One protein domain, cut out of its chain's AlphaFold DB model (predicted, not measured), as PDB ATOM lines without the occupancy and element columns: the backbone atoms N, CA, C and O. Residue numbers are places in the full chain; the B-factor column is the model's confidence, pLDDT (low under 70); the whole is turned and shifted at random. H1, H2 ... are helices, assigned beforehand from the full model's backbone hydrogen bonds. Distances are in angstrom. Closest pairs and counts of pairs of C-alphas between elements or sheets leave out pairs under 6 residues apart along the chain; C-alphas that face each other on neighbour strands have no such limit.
ATOM      1  N   SER A 529      64.914  27.344  -7.303       64.25
ATOM      2  CA  SER A 529      63.502  27.263  -6.936       64.25
ATOM      3  C   SER A 529      63.250  27.098  -5.439       64.25
ATOM      4  O   SER A 529      62.154  27.427  -4.984       64.25
ATOM      5  N   LYS A 530      64.239  26.660  -4.643       67.62
ATOM      6  CA  LYS A 530      64.086  26.506  -3.183       67.62
ATOM      7  C   LYS A 530      63.574  27.791  -2.507       67.62
ATOM      8  O   LYS A 530      62.605  27.697  -1.752       67.62
ATOM      9  N   PRO A 531      64.112  28.996  -2.794       65.38
ATOM     10  CA  PRO A 531      63.575  30.242  -2.239       65.38
ATOM     11  C   PRO A 531      62.111  30.493  -2.621       65.38
ATOM     12  O   PRO A 531      61.324  30.937  -1.787       65.38
ATOM     13  N   PHE A 532      61.726  30.164  -3.858       66.81
ATOM     14  CA  PHE A 532      60.342  30.284  -4.318       66.81
ATOM     15  C   PHE A 532      59.417  29.315  -3.570       66.81
ATOM     16  O   PHE A 532      58.351  29.722  -3.116       66.81
ATOM     17  N   PHE A 533      59.841  28.067  -3.354       68.12
ATOM     18  CA  PHE A 533      59.094  27.110  -2.535       68.12
ATOM     19  C   PHE A 533      58.935  27.577  -1.088       68.12
ATOM     20  O   PHE A 533      57.844  27.469  -0.529       68.12
ATOM     21  N   HIS A 534      59.986  28.137  -0.486       75.31
ATOM     22  CA  HIS A 534      59.899  28.706   0.859       75.31
ATOM     23  C   HIS A 534      58.912  29.875   0.928       75.31
ATOM     24  O   HIS A 534      58.127  29.939   1.873       75.31
ATOM     25  N   LEU A 535      58.907  30.757  -0.076       76.38
ATOM     26  CA  LEU A 535      57.943  31.852  -0.177       76.38
ATOM     27  C   LEU A 535      56.507  31.334  -0.341       76.38
ATOM     28  O   LEU A 535      55.599  31.827   0.325       76.38
ATOM     29  N   LEU A 536      56.303  30.329  -1.196       73.06
ATOM     30  CA  LEU A 536      54.987  29.738  -1.433       73.06
ATOM     31  C   LEU A 536      54.441  29.083  -0.158       73.06
ATOM     32  O   LEU A 536      53.319  29.369   0.241       73.06
ATOM     33  N   ALA A 537      55.264  28.281   0.525       76.44
ATOM     34  CA  ALA A 537      54.909  27.639   1.789       76.44
ATOM     35  C   ALA A 537      54.670  28.656   2.918       76.44
ATOM     36  O   ALA A 537      53.868  28.415   3.821       76.44
ATOM     37  N   PHE A 538      55.368  29.795   2.891       82.38
ATOM     38  CA  PHE A 538      55.123  30.899   3.814       82.38
ATOM     39  C   PHE A 538      53.744  31.529   3.577       82.38
ATOM     40  O   PHE A 538      52.947  31.584   4.509       82.38
ATOM     41  N   LYS A 539      53.436  31.920   2.333       79.19
ATOM     42  CA  LYS A 539      52.141  32.518   1.961       79.19
ATOM     43  C   LYS A 539      50.968  31.555   2.159       79.19
ATOM     44  O   LYS A 539      49.891  31.959   2.582       79.19
ATOM     45  N   GLU A 540      51.171  30.269   1.882       80.00
ATOM     46  CA  GLU A 540      50.184  29.224   2.166       80.00
ATOM     47  C   GLU A 540      49.886  29.137   3.666       80.00
ATOM     48  O   GLU A 540      48.723  29.100   4.068       80.00
ATOM     49  N   ARG A 541      50.928  29.151   4.509       84.00
ATOM     50  CA  ARG A 541      50.756  29.149   5.964       84.00
ATOM     51  C   ARG A 541      50.001  30.384   6.442       84.00
ATOM     52  O   ARG A 541      49.138  30.243   7.297       84.00
ATOM     53  N   GLU A 542      50.309  31.556   5.898       87.19
ATOM     54  CA  GLU A 542      49.618  32.809   6.222       87.19
ATOM     55  C   GLU A 542      48.113  32.705   5.927       87.19
ATOM     56  O   GLU A 542      47.299  32.942   6.812       87.19
ATOM     57  N   LEU A 543      47.730  32.187   4.753       86.12
ATOM     58  CA  LEU A 543      46.319  31.948   4.413       86.12
ATOM     59  C   LEU A 543      45.629  30.937   5.341       86.12
ATOM     60  O   LEU A 543      44.465  31.115   5.711       86.12
ATOM     61  N   ILE A 544      46.319  29.852   5.704       85.69
ATOM     62  CA  ILE A 544      45.783  28.857   6.644       85.69
ATOM     63  C   ILE A 544      45.582  29.493   8.023       85.69
ATOM     64  O   ILE A 544      44.540  29.281   8.646       85.69
ATOM     65  N   ASN A 545      46.550  30.284   8.478       88.06
ATOM     66  CA  ASN A 545      46.494  31.005   9.742       88.06
ATOM     67  C   ASN A 545      45.315  31.987   9.758       88.06
ATOM     68  O   ASN A 545      44.477  31.885  10.649       88.06
ATOM     69  N   ASP A 546      45.151  32.815   8.725       89.19
ATOM     70  CA  ASP A 546      44.011  33.730   8.583       89.19
ATOM     71  C   ASP A 546      42.663  32.992   8.634       89.19
ATOM     72  O   ASP A 546      41.678  33.472   9.205       89.19
ATOM     73  N   HIS A 547      42.585  31.806   8.024       88.06
ATOM     74  CA  HIS A 547      41.372  30.990   8.052       88.06
ATOM     75  C   HIS A 547      41.081  30.421   9.447       88.06
ATOM     76  O   HIS A 547      39.918  30.341   9.853       88.06
ATOM     77  N   LEU A 548      42.119  30.021  10.182       88.19
ATOM     78  CA  LEU A 548      42.004  29.532  11.554       88.19
ATOM     79  C   LEU A 548      41.638  30.668  12.524       88.19
ATOM     80  O   LEU A 548      40.736  30.482  13.341       88.19
ATOM     81  N   GLU A 549      42.224  31.857  12.374       90.00
ATOM     82  CA  GLU A 549      41.858  33.046  13.159       90.00
ATOM     83  C   GLU A 549      40.391  33.430  12.948       90.00
ATOM     84  O   GLU A 549      39.667  33.660  13.917       90.00
ATOM     85  N   LYS A 550      39.892  33.388  11.703       90.00
ATOM     86  CA  LYS A 550      38.461  33.601  11.393       90.00
ATOM     87  C   LYS A 550      37.534  32.589  12.075       90.00
ATOM     88  O   LYS A 550      36.362  32.888  12.295       90.00
ATOM     89  N   LYS A 551      38.038  31.398  12.415       87.12
ATOM     90  CA  LYS A 551      37.321  30.377  13.199       87.12
ATOM     91  C   LYS A 551      37.519  30.529  14.715       87.12
ATOM     92  O   LYS A 551      37.103  29.644  15.459       87.12
ATOM     93  N   ASN A 552      38.099  31.641  15.175       89.88
ATOM     94  CA  ASN A 552      38.466  31.909  16.568       89.88
ATOM     95  C   ASN A 552      39.475  30.904  17.147       89.88
ATOM     96  O   ASN A 552      39.441  30.595  18.338       89.88
ATOM     97  N   VAL A 553      40.364  30.366  16.309       89.69
ATOM     98  CA  VAL A 553      41.471  29.517  16.757       89.69
ATOM     99  C   VAL A 553      42.683  30.401  17.035       89.69
ATOM    100  O   VAL A 553      43.071  31.205  16.192       89.69
ATOM    101  N   ASP A 554      43.291  30.243  18.208       89.31
ATOM    102  CA  ASP A 554      44.507  30.969  18.578       89.31
ATOM    103  C   ASP A 554      45.727  30.395  17.841       89.31
ATOM    104  O   ASP A 554      46.333  29.400  18.251       89.31
ATOM    105  N   VAL A 555      46.088  31.034  16.730       89.12
ATOM    106  CA  VAL A 555      47.211  30.631  15.877       89.12
ATOM    107  C   VAL A 555      48.564  30.815  16.573       89.12
ATOM    108  O   VAL A 555      49.503  30.071  16.278       89.12
ATOM    109  N   SER A 556      48.663  31.700  17.574       90.50
ATOM    110  CA  SER A 556      49.913  31.928  18.315       90.50
ATOM    111  C   SER A 556      50.413  30.663  19.022       90.50
ATOM    112  O   SER A 556      51.617  30.461  19.208       90.50
ATOM    113  N   VAL A 557      49.496  29.753  19.365       90.38
ATOM    114  CA  VAL A 557      49.815  28.456  19.963       90.38
ATOM    115  C   VAL A 557      50.505  27.521  18.969       90.38
ATOM    116  O   VAL A 557      51.369  26.742  19.375       90.38
ATOM    117  N   MET A 558      50.214  27.615  17.667       86.00
ATOM    118  CA  MET A 558      50.936  26.838  16.652       86.00
ATOM    119  C   MET A 558      52.394  27.286  16.529       86.00
ATOM    120  O   MET A 558      53.286  26.438  16.443       86.00
ATOM    121  N   ASP A 559      52.653  28.592  16.605       87.94
ATOM    122  CA  ASP A 559      54.016  29.129  16.583       87.94
ATOM    123  C   ASP A 559      54.794  28.767  17.853       87.94
ATOM    124  O   ASP A 559      55.965  28.380  17.778       87.94
ATOM    125  N   LYS A 560      54.142  28.798  19.025       89.69
ATOM    126  CA  LYS A 560      54.733  28.294  20.278       89.69
ATOM    127  C   LYS A 560      55.091  26.812  20.174       89.69
ATOM    128  O   LYS A 560      56.200  26.440  20.548       89.69
ATOM    129  N   CYS A 561      54.198  25.974  19.642       85.88
ATOM    130  CA  CYS A 561      54.460  24.547  19.435       85.88
ATOM    131  C   CYS A 561      55.636  24.311  18.484       85.88
ATOM    132  O   CYS A 561      56.506  23.498  18.779       85.88
ATOM    133  N   ARG A 562      55.702  25.047  17.369       85.81
ATOM    134  CA  ARG A 562      56.781  24.914  16.381       85.81
ATOM    135  C   ARG A 562      58.150  25.291  16.945       85.81
ATOM    136  O   ARG A 562      59.144  24.660  16.600       85.81
ATOM    137  N   ASN A 563      58.189  26.298  17.811       91.00
ATOM    138  CA  ASN A 563      59.410  26.766  18.461       91.00
ATOM    139  C   ASN A 563      59.730  26.010  19.764       91.00
ATOM    140  O   ASN A 563      60.629  26.427  20.486       91.00
ATOM    141  N   ASN A 564      59.003  24.930  20.085       89.00
ATOM    142  CA  ASN A 564      59.109  24.194  21.353       89.00
ATOM    143  C   ASN A 564      58.932  25.071  22.614       89.00
ATOM    144  O   ASN A 564      59.416  24.731  23.689       89.00
ATOM    145  N   ASN A 565      58.199  26.179  22.491       93.31
ATOM    146  CA  ASN A 565      57.905  27.133  23.566       93.31
ATOM    147  C   ASN A 565      56.506  26.935  24.176       93.31
ATOM    148  O   ASN A 565      56.052  27.759  24.968       93.31
ATOM    149  N   ALA A 566      55.794  25.879  23.780       91.81
ATOM    150  CA  ALA A 566      54.475  25.570  24.313       91.81
ATOM    151  C   ALA A 566      54.568  25.081  25.766       91.81
ATOM    152  O   ALA A 566      55.343  24.181  26.094       91.81
ATOM    153  N   SER A 567      53.750  25.665  26.637       92.81
ATOM    154  CA  SER A 567      53.633  25.290  28.043       92.81
ATOM    155  C   SER A 567      52.473  24.318  28.259       92.81
ATOM    156  O   SER A 567      51.551  24.211  27.449       92.81
ATOM    157  N   ILE A 568      52.456  23.653  29.417       92.00
ATOM    158  CA  ILE A 568      51.319  22.833  29.853       92.00
ATOM    159  C   ILE A 568      50.014  23.641  29.950       92.00
ATOM    160  O   ILE A 568      48.929  23.083  29.806       92.00
ATOM    161  N   LEU A 569      50.117  24.959  30.147       92.38
ATOM    162  CA  LEU A 569      48.975  25.874  30.159       92.38
ATOM    163  C   LEU A 569      48.342  26.045  28.771       92.38
ATOM    164  O   LEU A 569      47.144  26.298  28.687       92.38
ATOM    165  N   ASP A 570      49.111  25.862  27.696       91.38
ATOM    166  CA  ASP A 570      48.611  25.963  26.324       91.38
ATOM    167  C   ASP A 570      47.886  24.668  25.882       91.38
ATOM    168  O   ASP A 570      47.233  24.651  24.842       91.38
ATOM    169  N   LEU A 571      47.947  23.577  26.665       90.88
ATOM    170  CA  LEU A 571      47.416  22.253  26.298       90.88
ATOM    171  C   LEU A 571      45.926  22.248  25.881       90.88
ATOM    172  O   LEU A 571      45.602  21.600  24.878       90.88
ATOM    173  N   PRO A 572      45.000  22.947  26.576       91.00
ATOM    174  CA  PRO A 572      43.602  23.020  26.144       91.00
ATOM    175  C   PRO A 572      43.458  23.693  24.772       91.00
ATOM    176  O   PRO A 572      42.724  23.202  23.911       91.00
ATOM    177  N   THR A 573      44.213  24.769  24.545       88.56
ATOM    178  CA  THR A 573      44.220  25.531  23.293       88.56
ATOM    179  C   THR A 573      44.851  24.732  22.156       88.56
ATOM    180  O   THR A 573      44.317  24.716  21.049       88.56
ATOM    181  N   ILE A 574      45.917  23.971  22.432       89.81
ATOM    182  CA  ILE A 574      46.530  23.028  21.483       89.81
ATOM    183  C   ILE A 574      45.507  21.978  21.047       89.81
ATOM    184  O   ILE A 574      45.378  21.704  19.856       89.81
ATOM    185  N   LYS A 575      44.751  21.400  21.989       90.31
ATOM    186  CA  LYS A 575      43.746  20.375  21.677       90.31
ATOM    187  C   LYS A 575      42.628  20.930  20.791       90.31
ATOM    188  O   LYS A 575      42.267  20.284  19.809       90.31
ATOM    189  N   SER A 576      42.128  22.125  21.106       87.31
ATOM    190  CA  SER A 576      41.115  22.815  20.297       87.31
ATOM    191  C   SER A 576      41.636  23.156  18.896       87.31
ATOM    192  O   SER A 576      40.983  22.851  17.899       87.31
ATOM    193  N   THR A 577      42.860  23.681  18.806       87.75
ATOM    194  CA  THR A 577      43.533  23.993  17.535       87.75
ATOM    195  C   THR A 577      43.727  22.738  16.687       87.75
ATOM    196  O   THR A 577      43.430  22.730  15.497       87.75
ATOM    197  N   MET A 578      44.156  21.633  17.298       87.94
ATOM    198  CA  MET A 578      44.341  20.349  16.621       87.94
ATOM    199  C   MET A 578      43.024  19.786  16.072       87.94
ATOM    200  O   MET A 578      43.011  19.185  14.998       87.94
ATOM    201  N   GLU A 579      41.916  19.964  16.789       90.06
ATOM    202  CA  GLU A 579      40.589  19.564  16.323       90.06
ATOM    203  C   GLU A 579      40.122  20.431  15.148       90.06
ATOM    204  O   GLU A 579      39.694  19.888  14.128       90.06
ATOM    205  N   ALA A 580      40.322  21.750  15.226       85.94
ATOM    206  CA  ALA A 580      40.018  22.675  14.136       85.94
ATOM    207  C   ALA A 580      40.853  22.399  12.873       85.94
ATOM    208  O   ALA A 580      40.318  22.409  11.765       85.94
ATOM    209  N   VAL A 581      42.145  22.081  13.021       86.69
ATOM    210  CA  VAL A 581      43.023  21.696  11.902       86.69
ATOM    211  C   VAL A 581      42.604  20.349  11.305       86.69
ATOM    212  O   VAL A 581      42.600  20.189  10.085       86.69
ATOM    213  N   LYS A 582      42.206  19.372  12.130       88.25
ATOM    214  CA  LYS A 582      41.678  18.086  11.638       88.25
ATOM    215  C   LYS A 582      40.379  18.260  10.859       88.25
ATOM    216  O   LYS A 582      40.204  17.598   9.836       88.25
ATOM    217  N   ASP A 583      39.483  19.113  11.342       87.56
ATOM    218  CA  ASP A 583      38.241  19.445  10.649       87.56
ATOM    219  C   ASP A 583      38.517  20.171   9.326       87.56
ATOM    220  O   ASP A 583      37.978  19.791   8.286       87.56
ATOM    221  N   LEU A 584      39.443  21.137   9.335       85.31
ATOM    222  CA  LEU A 584      39.895  21.825   8.128       85.31
ATOM    223  C   LEU A 584      40.452  20.841   7.098       85.31
ATOM    224  O   LEU A 584      40.048  20.892   5.945       85.31
ATOM    225  N   ASN A 585      41.315  19.907   7.503       85.06
ATOM    226  CA  ASN A 585      41.906  18.928   6.590       85.06
ATOM    227  C   ASN A 585      40.850  18.001   5.960       85.06
ATOM    228  O   ASN A 585      40.920  17.682   4.777       85.06
ATOM    229  N   LYS A 586      39.826  17.600   6.727       86.69
ATOM    230  CA  LYS A 586      38.707  16.795   6.204       86.69
ATOM    231  C   LYS A 586      37.829  17.573   5.225       86.69
ATOM    232  O   LYS A 586      37.325  16.989   4.271       86.69
ATOM    233  N   ASN A 587      37.650  18.868   5.465       84.94
ATOM    234  CA  ASN A 587      36.727  19.717   4.716       84.94
ATOM    235  C   ASN A 587      37.421  20.658   3.725       84.94
ATOM    236  O   ASN A 587      36.750  21.506   3.144       84.94
ATOM    237  N   ILE A 588      38.729  20.515   3.489       80.25
ATOM    238  CA  ILE A 588      39.516  21.487   2.715       80.25
ATOM    239  C   ILE A 588      38.969  21.679   1.295       80.25
ATOM    240  O   ILE A 588      38.872  22.807   0.817       80.25
ATOM    241  N   GLN A 589      38.492  20.592   0.681       79.69
ATOM    242  CA  GLN A 589      37.860  20.577  -0.643       79.69
ATOM    243  C   GLN A 589      36.545  21.374  -0.689       79.69
ATOM    244  O   GLN A 589      36.188  21.924  -1.725       79.69
ATOM    245  N   ASN A 590      35.841  21.472   0.442       77.50
ATOM    246  CA  ASN A 590      34.579  22.200   0.575       77.50
ATOM    247  C   ASN A 590      34.783  23.659   1.018       77.50
ATOM    248  O   ASN A 590      33.817  24.415   1.116       77.50
ATOM    249  N   THR A 591      36.020  24.064   1.319       76.50
ATOM    250  CA  THR A 591      36.342  25.433   1.739       76.50
ATOM    251  C   THR A 591      36.860  26.272   0.576       76.50
ATOM    252  O   THR A 591      37.609  25.793  -0.274       76.50
ATOM    253  N   ASN A 592      36.550  27.573   0.588       83.81
ATOM    254  CA  ASN A 592      37.138  28.534  -0.355       83.81
ATOM    255  C   ASN A 592      38.665  28.664  -0.208       83.81
ATOM    256  O   ASN A 592      39.318  29.125  -1.142       83.81
ATOM    257  N   LEU A 593      39.235  28.201   0.911       78.06
ATOM    258  CA  LEU A 593      40.671  28.225   1.186       78.06
ATOM    259  C   LEU A 593      41.475  27.491   0.107       78.06
ATOM    260  O   LEU A 593      42.486  28.005  -0.355       78.06
ATOM    261  N   LEU A 594      41.007  26.328  -0.361       75.94
ATOM    262  CA  LEU A 594      41.708  25.587  -1.413       75.94
ATOM    263  C   LEU A 594      41.747  26.373  -2.731       75.94
ATOM    264  O   LEU A 594      42.764  26.386  -3.422       75.94
ATOM    265  N   ASN A 595      40.658  27.065  -3.070       79.56
ATOM    266  CA  ASN A 595      40.599  27.912  -4.260       79.56
ATOM    267  C   ASN A 595      41.489  29.154  -4.122       79.56
ATOM    268  O   ASN A 595      42.130  29.548  -5.094       79.56
ATOM    269  N   GLU A 596      41.568  29.743  -2.928       79.38
ATOM    270  CA  GLU A 596      42.465  30.863  -2.623       79.38
ATOM    271  C   GLU A 596      43.935  30.444  -2.693       79.38
ATOM    272  O   GLU A 596      44.712  31.110  -3.377       79.38
ATOM    273  N   VAL A 597      44.304  29.297  -2.114       73.62
ATOM    274  CA  VAL A 597      45.655  28.724  -2.216       73.62
ATOM    275  C   VAL A 597      45.991  28.381  -3.669       73.62
ATOM    276  O   VAL A 597      47.059  28.753  -4.149       73.62
ATOM    277  N   LYS A 598      45.070  27.765  -4.429       73.56
ATOM    278  CA  LYS A 598      45.261  27.502  -5.870       73.56
ATOM    279  C   LYS A 598      45.422  28.800  -6.668       73.56
ATOM    280  O   LYS A 598      46.247  28.857  -7.580       73.56
ATOM    281  N   LYS A 599      44.659  29.851  -6.352       81.75
ATOM    282  CA  LYS A 599      44.760  31.164  -7.007       81.75
ATOM    283  C   LYS A 599      46.077  31.859  -6.666       81.75
ATOM    284  O   LYS A 599      46.715  32.377  -7.579       81.75
ATOM    285  N   LEU A 600      46.502  31.826  -5.404       77.31
ATOM    286  CA  LEU A 600      47.787  32.359  -4.953       77.31
ATOM    287  C   LEU A 600      48.935  31.615  -5.629       77.31
ATOM    288  O   LEU A 600      49.784  32.242  -6.255       77.31
ATOM    289  N   ALA A 601      48.900  30.281  -5.613       71.00
ATOM    290  CA  ALA A 601      49.889  29.462  -6.291       71.00
ATOM    291  C   ALA A 601      49.953  29.794  -7.781       71.00
ATOM    292  O   ALA A 601      51.044  29.969  -8.307       71.00
ATOM    293  N   ARG A 602      48.814  29.968  -8.463       74.38
ATOM    294  CA  ARG A 602      48.773  30.395  -9.873       74.38
ATOM    295  C   ARG A 602      49.312  31.806 -10.093       74.38
ATOM    296  O   ARG A 602      50.006  32.004 -11.074       74.38
ATOM    297  N   LEU A 603      49.013  32.779  -9.235       77.75
ATOM    298  CA  LEU A 603      49.491  34.160  -9.385       77.75
ATOM    299  C   LEU A 603      51.007  34.267  -9.178       77.75
ATOM    300  O   LEU A 603      51.706  34.848 -10.006       77.75
ATOM    301  N   GLU A 604      51.514  33.653  -8.112       71.50
ATOM    302  CA  GLU A 604      52.943  33.646  -7.785       71.50
ATOM    303  C   GLU A 604      53.730  32.802  -8.792       71.50
ATOM    304  O   GLU A 604      54.772  33.226  -9.294       71.50
ATOM    305  N   SER A 605      53.198  31.628  -9.159       66.31
ATOM    306  CA  SER A 605      53.816  30.793 -10.189       66.31
ATOM    307  C   SER A 605      53.685  31.390 -11.577       66.31
ATOM    308  O   SER A 605      54.548  31.108 -12.383       66.31
ATOM    309  N   LYS A 606      52.690  32.230 -11.892       70.38
ATOM    310  CA  LYS A 606      52.582  32.862 -13.215       70.38
ATOM    311  C   LYS A 606      53.785  33.750 -13.499       70.38
ATOM    312  O   LYS A 606      54.403  33.572 -14.535       70.38
ATOM    313  N   SER A 607      54.185  34.608 -12.565       63.88
ATOM    314  CA  SER A 607      55.391  35.437 -12.730       63.88
ATOM    315  C   SER A 607      56.657  34.574 -12.832       63.88
ATOM    316  O   SER A 607      57.558  34.845 -13.623       63.88
ATOM    317  N   PHE A 608      56.713  33.480 -12.068       59.59
ATOM    318  CA  PHE A 608      57.821  32.526 -12.109       59.59
ATOM    319  C   PHE A 608      57.860  31.693 -13.405       59.59
ATOM    320  O   PHE A 608      58.929  31.451 -13.950       59.59
ATOM    321  N   LEU A 609      56.703  31.283 -13.926       57.81
ATOM    322  CA  LEU A 609      56.508  30.476 -15.131       57.81
ATOM    323  C   LEU A 609      56.522  31.326 -16.398       57.81
ATOM    324  O   LEU A 609      56.865  30.803 -17.439       57.81
ATOM    325  N   GLU A 610      56.189  32.611 -16.364       57.69
ATOM    326  CA  GLU A 610      56.413  33.520 -17.495       57.69
ATOM    327  C   GLU A 610      57.918  33.747 -17.687       57.69
ATOM    328  O   GLU A 610      58.409  33.676 -18.810       57.69
ATOM    329  N   ASN A 611      58.673  33.842 -16.588       50.78
ATOM    330  CA  ASN A 611      60.140  33.807 -16.613       50.78
ATOM    331  C   ASN A 611      60.699  32.398 -16.924       50.78
ATOM    332  O   ASN A 611      61.766  32.244 -17.523       50.78
ATOM    333  N   GLY A 612      59.969  31.351 -16.529       46.25
ATOM    334  CA  GLY A 612      60.344  29.946 -16.679       46.25
ATOM    335  C   GLY A 612      59.960  29.308 -18.018       46.25
ATOM    336  O   GLY A 612      60.635  28.392 -18.449       46.25
ATOM    337  N   ASN A 613      58.936  29.776 -18.730       42.31
ATOM    338  CA  ASN A 613      58.460  29.186 -19.992       42.31
ATOM    339  C   ASN A 613      59.411  29.454 -21.157       42.31
ATOM    340  O   ASN A 613      59.343  28.781 -22.182       42.31
ATOM    341  N   ILE A 614      60.341  30.388 -20.983       48.19
ATOM    342  CA  ILE A 614      61.460  30.575 -21.903       48.19
ATOM    343  C   ILE A 614      62.511  29.459 -21.686       48.19
ATOM    344  O   ILE A 614      63.368  29.237 -22.534       48.19
ATOM    345  N   ASN A 615      62.425  28.684 -20.589       43.16
ATOM    346  CA  ASN A 615      63.558  27.959 -20.026       43.16
ATOM    347  C   ASN A 615      63.214  26.615 -19.368       43.16
ATOM    348  O   ASN A 615      62.602  26.543 -18.308       43.16
ATOM    349  N   PHE A 616      63.722  25.529 -19.954       42.00
ATOM    350  CA  PHE A 616      63.611  24.125 -19.515       42.00
ATOM    351  C   PHE A 616      64.274  23.806 -18.146       42.00
ATOM    352  O   PHE A 616      64.952  22.796 -17.983       42.00
ATOM    353  N   PHE A 617      64.092  24.646 -17.129       45.66
ATOM    354  CA  PHE A 617      64.617  24.457 -15.774       45.66
ATOM    355  C   PHE A 617      63.722  23.581 -14.891       45.66
ATOM    356  O   PHE A 617      64.160  23.085 -13.859       45.66
ATOM    357  N   TYR A 618      62.466  23.364 -15.278       48.94
ATOM    358  CA  TYR A 618      61.424  23.000 -14.320       48.94
ATOM    359  C   TYR A 618      60.746  21.670 -14.603       48.94
ATOM    360  O   TYR A 618      59.550  21.537 -14.390       48.94
ATOM    361  N   PHE A 619      61.490  20.650 -15.029       45.47
ATOM    362  CA  PHE A 619      60.891  19.328 -15.239       45.47
ATOM    363  C   PHE A 619      60.245  18.784 -13.949       45.47
ATOM    364  O   PHE A 619      59.129  18.273 -13.984       45.47
ATOM    365  N   PHE A 620      60.892  18.980 -12.793       46.38
ATOM    366  CA  PHE A 620      60.347  18.575 -11.493       46.38
ATOM    367  C   PHE A 620      59.224  19.487 -10.999       46.38
ATOM    368  O   PHE A 620      58.239  18.981 -10.476       46.38
ATOM    369  N   ILE A 621      59.317  20.804 -11.205       46.72
ATOM    370  CA  ILE A 621      58.286  21.751 -10.751       46.72
ATOM    371  C   ILE A 621      57.043  21.676 -11.629       46.72
ATOM    372  O   ILE A 621      55.945  21.668 -11.096       46.72
ATOM    373  N   VAL A 622      57.181  21.555 -12.951       45.22
ATOM    374  CA  VAL A 622      56.047  21.300 -13.845       45.22
ATOM    375  C   VAL A 622      55.401  19.977 -13.464       45.22
ATOM    376  O   VAL A 622      54.192  19.947 -13.310       45.22
ATOM    377  N   TYR A 623      56.169  18.914 -13.207       45.84
ATOM    378  CA  TYR A 623      55.605  17.650 -12.730       45.84
ATOM    379  C   TYR A 623      54.874  17.796 -11.381       45.84
ATOM    380  O   TYR A 623      53.771  17.279 -11.221       45.84
ATOM    381  N   TYR A 624      55.437  18.532 -10.419       47.66
ATOM    382  CA  TYR A 624      54.829  18.718  -9.097       47.66
ATOM    383  C   TYR A 624      53.605  19.639  -9.135       47.66
ATOM    384  O   TYR A 624      52.569  19.286  -8.589       47.66
ATOM    385  N   ILE A 625      53.678  20.777  -9.831       49.00
ATOM    386  CA  ILE A 625      52.560  21.704 -10.048       49.00
ATOM    387  C   ILE A 625      51.460  21.024 -10.863       49.00
ATOM    388  O   ILE A 625      50.288  21.183 -10.549       49.00
ATOM    389  N   TYR A 626      51.805  20.233 -11.880       42.81
ATOM    390  CA  TYR A 626      50.825  19.493 -12.676       42.81
ATOM    391  C   TYR A 626      50.117  18.422 -11.843       42.81
ATOM    392  O   TYR A 626      48.906  18.262 -11.972       42.81
ATOM    393  N   ASN A 627      50.825  17.739 -10.939       45.59
ATOM    394  CA  ASN A 627      50.193  16.834  -9.977       45.59
ATOM    395  C   ASN A 627      49.371  17.589  -8.920       45.59
ATOM    396  O   ASN A 627      48.292  17.142  -8.565       45.59
ATOM    397  N   PHE A 628      49.823  18.758  -8.464       45.62
ATOM    398  CA  PHE A 628      49.135  19.556  -7.444       45.62
ATOM    399  C   PHE A 628      47.892  20.290  -7.975       45.62
ATOM    400  O   PHE A 628      46.935  20.505  -7.242       45.62
ATOM    401  N   ILE A 629      47.879  20.686  -9.252       43.25
ATOM    402  CA  ILE A 629      46.722  21.320  -9.903       43.25
ATOM    403  C   ILE A 629      45.645  20.285 -10.261       43.25
ATOM    404  O   ILE A 629      44.465  20.637 -10.274       43.25
ATOM    405  N   ASN A 630      46.044  19.041 -10.552       37.62
ATOM    406  CA  ASN A 630      45.141  17.946 -10.923       37.62
ATOM    407  C   ASN A 630      44.640  17.105  -9.728       37.62
ATOM    408  O   ASN A 630      43.904  16.142  -9.943       37.62
ATOM    409  N   ILE A 631      45.005  17.479  -8.497       36.84
ATOM    410  CA  ILE A 631      44.375  17.051  -7.232       36.84
ATOM    411  C   ILE A 631      43.472  18.189  -6.742       36.84
ATOM    412  O   ILE A 631      42.385  17.907  -6.197       36.84
TER     413      ILE A 631
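This is residues 529 to 631 of the 631 residues of an uncharacterized protein of Dictyostelium purpureum (UniProt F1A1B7). Two long helices, H1 and H4, lie side by side running opposite ways; H3 meets H4 end to end at a corner, with short H2 packed across H3 and H5 folding back near H4. The 103 printed residues include five named helices, H1 to H5, and no named strand: all helix. It is loose, radius of gyration of the C-alphas 16.6 A, and spans 54 by 30 by 18 A.

H1, residues 530 to 550, touches H4, residues 592 to 612, at a shallow tilt of 20 degrees; closest C-alphas, Glu 540 and Val 597, 6.3 A. H2, residues 556 to 562, touches H3, residues 568 to 590, about perpendicular at 86 degrees; closest C-alphas, Val 557 and Ile 574, 6.5 A. H5, residues 619 to 629, is close but not clearly touching H4. O i to N i+4 pairs are within hydrogen-bond range throughout H1, H2 and H5, in 15 of 19 in H3 and 16 of 17 in H4.

H1 spans 30.3 A from C-alpha 530 at (64.086, 26.506, -3.183), H3 33.7 A, H4 28.4 A; H5 ends at C-alpha 629 (46.722, 21.320, -9.903).

The printed part has no cut; pLDDT is under 70 at residues 529 to 533, 605 and 607 to 631.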